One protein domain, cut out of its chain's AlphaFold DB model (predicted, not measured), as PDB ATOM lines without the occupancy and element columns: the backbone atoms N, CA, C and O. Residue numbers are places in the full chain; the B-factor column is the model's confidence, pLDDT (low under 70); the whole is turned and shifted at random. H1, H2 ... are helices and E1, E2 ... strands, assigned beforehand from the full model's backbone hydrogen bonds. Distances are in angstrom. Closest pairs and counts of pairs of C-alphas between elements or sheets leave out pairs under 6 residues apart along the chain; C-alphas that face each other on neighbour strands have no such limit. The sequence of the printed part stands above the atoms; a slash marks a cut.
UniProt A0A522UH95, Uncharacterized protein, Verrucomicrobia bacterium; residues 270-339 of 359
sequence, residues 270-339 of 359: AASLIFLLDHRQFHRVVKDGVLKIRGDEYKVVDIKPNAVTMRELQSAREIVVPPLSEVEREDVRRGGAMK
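This is residues 270 to 339 of the 359 residues of an uncharacterized protein of Verrucomicrobia bacterium (UniProt A0A522UH95). Six strands make a small, loosely formed and open barrel: a strongly twisted four-stranded sheet, E3 to E6, curves round, and the two-stranded hairpin of E1 and E2 stands across from part of it, next to E4. The helix H1 lies off to one side at the end of the printed part, away from the strands. The printed part has 70 residues, in the order E1, E2, E3, E4, E5, E6, H1, and its class is mixed, helices and strands. Both sheets, E3 - E4 - E5 - E6 and E1 - E2, are antiparallel. The whole is only just compact, close to loose, with a radius of gyration of the C-alphas of 12.8 A and spans of 37 by 27 by 19 A.

Find C-alpha 270 at (17.988, -111.634, 216.763); from there E1 runs through residues 270 to 275, 16.4 A long. E2 follows as residues 281 to 286, 14.1 A, and E3 as residues 290 to 293, 9.9 A. Look next at C-alpha 296 at (1.796, -99.250, 211.638), where the longest strand, E4, residues 296 to 304, begins; it measures 22.6 A and bends by 60 degrees at residue 301. E5 is residues 307 to 312, 16.1 A, and E6 is residues 318 to 321, 9.8 A. H1, residues 326 to 338, runs 18.9 A and ends at C-alpha 338 at (26.564, -84.609, 214.768).

Begin with the sheet of E3, E4, E5 and E6, a meander, each strand the antiparallel neighbour of the one before; E3 and E6 are its edge strands. In the hairpin of E3 and E4, N 291 is 2.8 A from O 298. In the hairpin of E4 and E5, look for N 299 and O 311, 2.8 A, and in that of E5 and E6 for N 310 and O 319, 2.9 A. From edge to edge the strands' lines turn by 106 degrees. The hairpin of E1 and E2 is antiparallel at 149 degrees, with N 273 and O 282 at 2.9 A. The closest C-alphas of E2 and E4 are those of Val 286 and Val 300, 7.0 A. Those of E1 and E4 are Ala 271 and Ile 303, 7.1 A. E2 and E3 are only just apart, 8.2 A at the closest; E1 and E6 are apart. H1 is not on the sheet and is apart from E1 and E2. In H1 every O i to N i+4 pair is within hydrogen-bond range.

The two C-alphas farthest apart are those of Ala 316 and Met 338, 37.8 A. The printed part has no cut, and its six links between named elements are tight. The mean pLDDT of the printed part is 85.7; residues 335 to 339 are under 70.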
ATOM      1  N   ALA A 270      18.483-112.961 216.436       87.19
ATOM      2  CA  ALA A 270      17.988-111.634 216.763       87.19
ATOM      3  C   ALA A 270      18.644-110.600 215.846       87.19
ATOM      4  O   ALA A 270      19.874-110.530 215.753       87.19
ATOM      5  N   ALA A 271      17.828-109.794 215.181       90.12
ATOM      6  CA  ALA A 271      18.282-108.702 214.339       90.12
ATOM      7  C   ALA A 271      18.321-107.383 215.121       90.12
ATOM      8  O   ALA A 271      17.518-107.138 216.023       90.12
ATOM      9  N   SER A 272      19.266-106.525 214.756       92.00
ATOM     10  CA  SER A 272      19.233-105.101 215.071       92.00
ATOM     11  C   SER A 272      18.831-104.361 213.805       92.00
ATOM     12  O   SER A 272      19.489-104.528 212.774       92.00
ATOM     13  N   LEU A 273      17.765-103.572 213.875       93.31
ATOM     14  CA  LEU A 273      17.269-102.766 212.762       93.31
ATOM     15  C   LEU A 273      17.485-101.280 213.050       93.31
ATOM     16  O   LEU A 273      17.523-100.871 214.210       93.31
ATOM     17  N   ILE A 274      17.583-100.476 212.000       93.62
ATOM     18  CA  ILE A 274      17.546 -99.016 212.066       93.62
ATOM     19  C   ILE A 274      16.479 -98.498 211.111       93.62
ATOM     20  O   ILE A 274      16.332 -99.021 210.007       93.62
ATOM     21  N   PHE A 275      15.733 -97.489 211.542       93.12
ATOM     22  CA  PHE A 275      14.815 -96.746 210.693       93.12
ATOM     23  C   PHE A 275      15.514 -95.477 210.207       93.12
ATOM     24  O   PHE A 275      16.014 -94.698 211.016       93.12
ATOM     25  N   LEU A 276      15.623 -95.305 208.889       90.44
ATOM     26  CA  LEU A 276      16.448 -94.245 208.305       90.44
ATOM     27  C   LEU A 276      15.846 -92.842 208.473       90.44
ATOM     28  O   LEU A 276      16.608 -91.886 208.512       90.44
ATOM     29  N   LEU A 277      14.521 -92.715 208.627       87.56
ATOM     30  CA  LEU A 277      13.862 -91.402 208.705       87.56
ATOM     31  C   LEU A 277      14.089 -90.674 210.036       87.56
ATOM     32  O   LEU A 277      14.171 -89.452 210.066       87.56
ATOM     33  N   ASP A 278      14.165 -91.404 211.152       87.00
ATOM     34  CA  ASP A 278      14.351 -90.831 212.497       87.00
ATOM     35  C   ASP A 278      15.617 -91.355 213.210       87.00
ATOM     36  O   ASP A 278      15.876 -91.019 214.370       87.00
ATOM     37  N   HIS A 279      16.406 -92.192 212.527       86.69
ATOM     38  CA  HIS A 279      17.567 -92.915 213.054       86.69
ATOM     39  C   HIS A 279      17.281 -93.775 214.296       86.69
ATOM     40  O   HIS A 279      18.202 -94.121 215.052       86.69
ATOM     41  N   ARG A 280      16.023 -94.160 214.534       89.94
ATOM     42  CA  ARG A 280      15.645 -95.018 215.656       89.94
ATOM     43  C   ARG A 280      16.168 -96.431 215.440       89.94
ATOM     44  O   ARG A 280      15.968 -97.044 214.393       89.94
ATOM     45  N   GLN A 281      16.805 -96.973 216.473       91.88
ATOM     46  CA  GLN A 281      17.329 -98.335 216.468       91.88
ATOM     47  C   GLN A 281      16.382 -99.277 217.210       91.88
ATOM     48  O   GLN A 281      15.917 -98.989 218.314       91.88
ATOM     49  N   PHE A 282      16.123-100.430 216.605       89.88
ATOM     50  CA  PHE A 282      15.388-101.531 217.208       89.88
ATOM     51  C   PHE A 282      16.376-102.642 217.530       89.88
ATOM     52  O   PHE A 282      16.880-103.333 216.643       89.88
ATOM     53  N   HIS A 283      16.669-102.802 218.814       88.94
ATOM     54  CA  HIS A 283      17.547-103.859 219.290       88.94
ATOM     55  C   HIS A 283      16.756-105.132 219.573       88.94
ATOM     56  O   HIS A 283      15.633-105.080 220.071       88.94
ATOM     57  N   ARG A 284      17.393-106.283 219.330       84.62
ATOM     58  CA  ARG A 284      16.874-107.609 219.695       84.62
ATOM     59  C   ARG A 284      15.493-107.906 219.087       84.62
ATOM     60  O   ARG A 284      14.586-108.386 219.760       84.62
ATOM     61  N   VAL A 285      15.360-107.653 217.792       87.56
ATOM     62  CA  VAL A 285      14.192-108.047 217.005       87.56
ATOM     63  C   VAL A 285      14.244-109.553 216.768       87.56
ATOM     64  O   VAL A 285      15.194-110.045 216.165       87.56
ATOM     65  N   VAL A 286      13.250-110.284 217.267       87.44
ATOM     66  CA  VAL A 286      13.165-111.752 217.186       87.44
ATOM     67  C   VAL A 286      11.995-112.195 216.309       87.44
ATOM     68  O   VAL A 286      11.060-111.427 216.072       87.44
ATOM     69  N   LYS A 287      12.036-113.450 215.847       85.81
ATOM     70  CA  LYS A 287      10.948-114.078 215.087       85.81
ATOM     71  C   LYS A 287       9.635-114.041 215.883       85.81
ATOM     72  O   LYS A 287       9.625-114.268 217.095       85.81
ATOM     73  N   ASP A 288       8.534-113.758 215.190       83.94
ATOM     74  CA  ASP A 288       7.187-113.517 215.726       83.94
ATOM     75  C   ASP A 288       7.016-112.247 216.572       83.94
ATOM     76  O   ASP A 288       5.915-112.001 217.069       83.94
ATOM     77  N   GLY A 289       8.062-111.434 216.741       85.31
ATOM     78  CA  GLY A 289       7.947-110.136 217.397       85.31
ATOM     79  C   GLY A 289       7.086-109.166 216.586       85.31
ATOM     80  O   GLY A 289       7.068-109.229 215.355       85.31
ATOM     81  N   VAL A 290       6.393-108.258 217.276       90.12
ATOM     82  CA  VAL A 290       5.641-107.160 216.653       90.12
ATOM     83  C   VAL A 290       6.413-105.859 216.848       90.12
ATOM     84  O   VAL A 290       6.836-105.540 217.961       90.12
ATOM     85  N   LEU A 291       6.621-105.121 215.761       90.75
ATOM     86  CA  LEU A 291       7.260-103.811 215.740       90.75
ATOM     87  C   LEU A 291       6.232-102.759 215.354       90.75
ATOM     88  O   LEU A 291       5.514-102.932 214.376       90.75
ATOM     89  N   LYS A 292       6.218-101.648 216.092       91.00
ATOM     90  CA  LYS A 292       5.393-100.483 215.774       91.00
ATOM     91  C   LYS A 292       6.255 -99.362 215.207       91.00
ATOM     92  O   LYS A 292       7.167 -98.887 215.894       91.00
ATOM     93  N   ILE A 293       5.964 -98.935 213.982       88.44
ATOM     94  CA  ILE A 293       6.723 -97.921 213.239       88.44
ATOM     95  C   ILE A 293       5.732 -96.895 212.698       88.44
ATOM     96  O   ILE A 293       4.821 -97.258 211.975       88.44
ATOM     97  N   ARG A 294       5.873 -95.626 213.108       84.00
ATOM     98  CA  ARG A 294       5.010 -94.489 212.711       84.00
ATOM     99  C   ARG A 294       3.480 -94.704 212.793       84.00
ATOM    100  O   ARG A 294       2.731 -93.877 212.304       84.00
ATOM    101  N   GLY A 295       3.011 -95.719 213.521       82.69
ATOM    102  CA  GLY A 295       1.582 -96.019 213.682       82.69
ATOM    103  C   GLY A 295       1.225 -97.422 213.204       82.69
ATOM    104  O   GLY A 295       0.347 -98.043 213.802       82.69
ATOM    105  N   ASP A 296       1.997 -97.946 212.255       87.38
ATOM    106  CA  ASP A 296       1.796 -99.250 211.638       87.38
ATOM    107  C   ASP A 296       2.477-100.358 212.433       87.38
ATOM    108  O   ASP A 296       3.524-100.166 213.066       87.38
ATOM    109  N   GLU A 297       1.854-101.533 212.419       91.75
ATOM    110  CA  GLU A 297       2.329-102.709 213.135       91.75
ATOM    111  C   GLU A 297       2.803-103.778 212.152       91.75
ATOM    112  O   GLU A 297       2.083-104.188 211.239       91.75
ATOM    113  N   TYR A 298       4.015-104.274 212.388       92.50
ATOM    114  CA  TYR A 298       4.674-105.268 211.557       92.50
ATOM    115  C   TYR A 298       5.072-106.478 212.392       92.50
ATOM    116  O   TYR A 298       5.775-106.354 213.395       92.50
ATOM    117  N   LYS A 299       4.681-107.671 211.950       92.38
ATOM    118  CA  LYS A 299       5.110-108.938 212.536       92.38
ATOM    119  C   LYS A 299       6.352-109.463 211.819       92.38
ATOM    120  O   LYS A 299       6.377-109.558 210.596       92.38
ATOM    121  N   VAL A 300       7.367-109.867 212.573       92.56
ATOM    122  CA  VAL A 300       8.578-110.491 212.025       92.56
ATOM    123  C   VAL A 300       8.291-111.947 211.678       92.56
ATOM    124  O   VAL A 300       7.983-112.750 212.560       92.56
ATOM    125  N   VAL A 301       8.401-112.292 210.397       90.44
ATOM    126  CA  VAL A 301       8.126-113.639 209.879       90.44
ATOM    127  C   VAL A 301       9.390-114.493 209.900       90.44
ATOM    128  O   VAL A 301       9.365-115.625 210.383       90.44
ATOM    129  N   ASP A 302      10.497-113.944 209.400       89.44
ATOM    130  CA  ASP A 302      11.761-114.665 209.266       89.44
ATOM    131  C   ASP A 302      12.970-113.737 209.437       89.44
ATOM    132  O   ASP A 302      12.915-112.543 209.129       89.44
ATOM    133  N   ILE A 303      14.074-114.293 209.934       90.62
ATOM    134  CA  ILE A 303      15.339-113.582 210.148       90.62
ATOM    135  C   ILE A 303      16.457-114.392 209.496       90.62
ATOM    136  O   ILE A 303      16.942-115.385 210.045       90.62
ATOM    137  N   LYS A 304      16.918-113.919 208.340       89.12
ATOM    138  CA  LYS A 304      18.094-114.437 207.636       89.12
ATOM    139  C   LYS A 304      19.327-113.601 208.005       89.12
ATOM    140  O   LYS A 304      19.182-112.463 208.442       89.12
ATOM    141  N   PRO A 305      20.558-114.109 207.802       84.25
ATOM    142  CA  PRO A 305      21.779-113.362 208.129       84.25
ATOM    143  C   PRO A 305      21.866-111.970 207.483       84.25
ATOM    144  O   PRO A 305      22.405-111.054 208.096       84.25
ATOM    145  N   ASN A 306      21.302-111.819 206.278       86.94
ATOM    146  CA  ASN A 306      21.405-110.600 205.473       86.94
ATOM    147  C   ASN A 306      20.055-109.917 205.214       86.94
ATOM    148  O   ASN A 306      20.026-108.925 204.500       86.94
ATOM    149  N   ALA A 307      18.941-110.443 205.725       90.75
ATOM    150  CA  ALA A 307      17.620-109.874 205.474       90.75
ATOM    151  C   ALA A 307      16.641-110.260 206.580       90.75
ATOM    152  O   ALA A 307      16.704-111.369 207.112       90.75
ATOM    153  N   VAL A 308      15.713-109.364 206.895       92.94
ATOM    154  CA  VAL A 308      14.605-109.648 207.813       92.94
ATOM    155  C   VAL A 308      13.306-109.530 207.044       92.94
ATOM    156  O   VAL A 308      13.062-108.515 206.399       92.94
ATOM    157  N   THR A 309      12.475-110.561 207.109       93.25
ATOM    158  CA  THR A 309      11.172-110.554 206.454       93.25
ATOM    159  C   THR A 309      10.099-110.189 207.462       93.25
ATOM    160  O   THR A 309       9.977-110.812 208.524       93.25
ATOM    161  N   MET A 310       9.323-109.167 207.132       93.00
ATOM    162  CA  MET A 310       8.283-108.601 207.978       93.00
ATOM    163  C   MET A 310       6.957-108.617 207.229       93.00
ATOM    164  O   MET A 310       6.922-108.509 206.008       93.00
ATOM    165  N   ARG A 311       5.861-108.761 207.966       92.25
ATOM    166  CA  ARG A 311       4.505-108.700 207.434       92.25
ATOM    167  C   ARG A 311       3.733-107.609 208.143       92.25
ATOM    168  O   ARG A 311       3.665-107.615 209.370       92.25
ATOM    169  N   GLU A 312       3.143-106.709 207.381       91.31
ATOM    170  CA  GLU A 312       2.248-105.689 207.913       91.31
ATOM    171  C   GLU A 312       0.937-106.337 208.391       91.31
ATOM    172  O   GLU A 312       0.355-107.164 207.684       91.31
ATOM    173  N   LEU A 313       0.466-106.004 209.597       86.56
ATOM    174  CA  LEU A 313      -0.736-106.631 210.161       86.56
ATOM    175  C   LEU A 313      -2.037-106.187 209.478       86.56
ATOM    176  O   LEU A 313      -2.979-106.974 209.437       86.56
ATOM    177  N   GLN A 314      -2.094-104.961 208.951       84.00
ATOM    178  CA  GLN A 314      -3.315-104.405 208.357       84.00
ATOM    179  C   GLN A 314      -3.531-104.897 206.922       84.00
ATOM    180  O   GLN A 314      -4.617-105.362 206.582       84.00
ATOM    181  N   SER A 315      -2.493-104.836 206.085       80.81
ATOM    182  CA  SER A 315      -2.581-105.195 204.664       80.81
ATOM    183  C   SER A 315      -2.180-106.647 204.357       80.81
ATOM    184  O   SER A 315      -2.358-107.113 203.233       80.81
ATOM    185  N   ALA A 316      -1.596-107.358 205.332       82.25
ATOM    186  CA  ALA A 316      -0.933-108.655 205.159       82.25
ATOM    187  C   ALA A 316       0.210-108.660 204.119       82.25
ATOM    188  O   ALA A 316       0.679-109.734 203.727       82.25
ATOM    189  N   ARG A 317       0.696-107.484 203.699       86.31
ATOM    190  CA  ARG A 317       1.816-107.337 202.765       86.31
ATOM    191  C   ARG A 317       3.117-107.797 203.409       86.31
ATOM    192  O   ARG A 317       3.408-107.483 204.562       86.31
ATOM    193  N   GLU A 318       3.909-108.540 202.645       90.00
ATOM    194  CA  GLU A 318       5.219-109.028 203.068       90.00
ATOM    195  C   GLU A 318       6.331-108.148 202.490       90.00
ATOM    196  O   GLU A 318       6.320-107.797 201.308       90.00
ATOM    197  N   ILE A 319       7.277-107.765 203.344       90.56
ATOM    198  CA  ILE A 319       8.336-106.801 203.059       90.56
ATOM    199  C   ILE A 319       9.657-107.410 203.497       90.56
ATOM    200  O   ILE A 319       9.802-107.906 204.618       90.56
ATOM    201  N   VAL A 320      10.637-107.357 202.604       93.88
ATOM    202  CA  VAL A 320      11.992-107.824 202.880       93.88
ATOM    203  C   VAL A 320      12.854-106.616 203.206       93.88
ATOM    204  O   VAL A 320      13.089-105.767 202.352       93.88
ATOM    205  N   VAL A 321      13.329-106.551 204.445       93.81
ATOM    206  CA  VAL A 321      14.209-105.495 204.938       93.81
ATOM    207  C   VAL A 321      15.660-105.851 204.592       93.81
ATOM    208  O   VAL A 321      16.176-106.847 205.117       93.81
ATOM    209  N   PRO A 322      16.330-105.070 203.724       94.06
ATOM    210  CA  PRO A 322      17.709-105.319 203.319       94.06
ATOM    211  C   PRO A 322      18.715-104.837 204.384       94.06
ATOM    212  O   PRO A 322      18.355-104.092 205.304       94.06
ATOM    213  N   PRO A 323      19.993-105.242 204.290       94.00
ATOM    214  CA  PRO A 323      21.036-104.707 205.153       94.00
ATOM    215  C   PRO A 323      21.397-103.275 204.745       94.00
ATOM    216  O   PRO A 323      21.142-102.867 203.614       94.00
ATOM    217  N   LEU A 324      22.013-102.522 205.661       92.19
ATOM    218  CA  LEU A 324      22.547-101.188 205.355       92.19
ATOM    219  C   LEU A 324      23.519-101.241 204.171       92.19
ATOM    220  O   LEU A 324      24.513-101.984 204.232       92.19
ATOM    221  N   SER A 325      23.273-100.404 203.161       90.69
ATOM    222  CA  SER A 325      24.236-100.147 202.089       90.69
ATOM    223  C   SER A 325      25.488 -99.446 202.636       90.69
ATOM    224  O   SER A 325      25.513 -98.984 203.780       90.69
ATOM    225  N   GLU A 326      26.565 -99.392 201.850       88.75
ATOM    226  CA  GLU A 326      27.787 -98.698 202.281       88.75
ATOM    227  C   GLU A 326      27.556 -97.198 202.480       88.75
ATOM    228  O   GLU A 326      27.970 -96.661 203.505       88.75
ATOM    229  N   VAL A 327      26.815 -96.565 201.566       87.38
ATOM    230  CA  VAL A 327      26.456 -95.142 201.636       87.38
ATOM    231  C   VAL A 327      25.612 -94.862 202.879       87.38
ATOM    232  O   VAL A 327      25.994 -94.051 203.718       87.38
ATOM    233  N   GLU A 328      24.540 -95.634 203.088       89.38
ATOM    234  CA  GLU A 328      23.674 -95.481 204.266       89.38
ATOM    235  C   GLU A 328      24.450 -95.707 205.573       89.38
ATOM    236  O   GLU A 328      24.185 -95.074 206.593       89.38
ATOM    237  N   ARG A 329      25.432 -96.616 205.571       88.62
ATOM    238  CA  ARG A 329      26.283 -96.873 206.738       88.62
ATOM    239  C   ARG A 329      27.188 -95.685 207.052       88.62
ATOM    240  O   ARG A 329      27.447 -95.435 208.231       88.62
ATOM    241  N   GLU A 330      27.685 -94.979 206.042       87.00
ATOM    242  CA  GLU A 330      28.418 -93.728 206.243       87.00
ATOM    243  C   GLU A 330      27.511 -92.622 206.773       87.00
ATOM    244  O   GLU A 330      27.884 -91.963 207.744       87.00
ATOM    245  N   ASP A 331      26.309 -92.473 206.222       84.44
ATOM    246  CA  ASP A 331      25.353 -91.453 206.661       84.44
ATOM    247  C   ASP A 331      24.929 -91.670 208.113       84.44
ATOM    248  O   ASP A 331      24.958 -90.742 208.921       84.44
ATOM    249  N   VAL A 332      24.655 -92.917 208.502       84.56
ATOM    250  CA  VAL A 332      24.357 -93.273 209.898       84.56
ATOM    251  C   VAL A 332      25.544 -92.965 210.821       84.56
ATOM    252  O   VAL A 332      25.344 -92.518 211.952       84.56
ATOM    253  N   ARG A 333      26.789 -93.159 210.363       82.88
ATOM    254  CA  ARG A 333      27.990 -92.790 211.138       82.88
ATOM    255  C   ARG A 333      28.130 -91.275 211.283       82.88
ATOM    256  O   ARG A 333      28.429 -90.810 212.382       82.88
ATOM    257  N   ARG A 334      27.903 -90.510 210.212       77.56
ATOM    258  CA  ARG A 334      27.998 -89.038 210.210       77.56
ATOM    259  C   ARG A 334      26.873 -88.393 211.026       77.56
ATOM    260  O   ARG A 334      27.149 -87.526 211.853       77.56
ATOM    261  N   GLY A 335      25.637 -88.869 210.885       62.81
ATOM    262  CA  GLY A 335      24.490 -88.431 211.690       62.81
ATOM    263  C   GLY A 335      24.642 -88.766 213.178       62.81
ATOM    264  O   GLY A 335      24.243 -87.984 214.040       62.81
ATOM    265  N   GLY A 336      25.306 -89.883 213.501       53.75
ATOM    266  CA  GLY A 336      25.720 -90.209 214.867       53.75
ATOM    267  C   GLY A 336      26.781 -89.253 215.430       53.75
ATOM    268  O   GLY A 336      26.735 -88.938 216.617       53.75
ATOM    269  N   ALA A 337      27.692 -88.750 214.592       38.00
ATOM    270  CA  ALA A 337      28.739 -87.810 214.994       38.00
ATOM    271  C   ALA A 337      28.199 -86.393 215.270       38.00
ATOM    272  O   ALA A 337      28.607 -85.773 216.251       38.00
ATOM    273  N   MET A 338      27.209 -85.911 214.504       33.34
ATOM    274  CA  MET A 338      26.564 -84.609 214.768       33.34
ATOM    275  C   MET A 338      25.820 -84.549 216.113       33.34
ATOM    276  O   MET A 338      25.646 -83.468 216.674       33.34
ATOM    277  N   LYS A 339      25.411 -85.692 216.680       37.97
ATOM    278  CA  LYS A 339      24.743 -85.741 217.994       37.97
ATOM    279  C   LYS A 339      25.703 -85.666 219.190       37.97
ATOM    280  O   LYS A 339      25.227 -85.533 220.313       37.97
TER     281      LYS A 339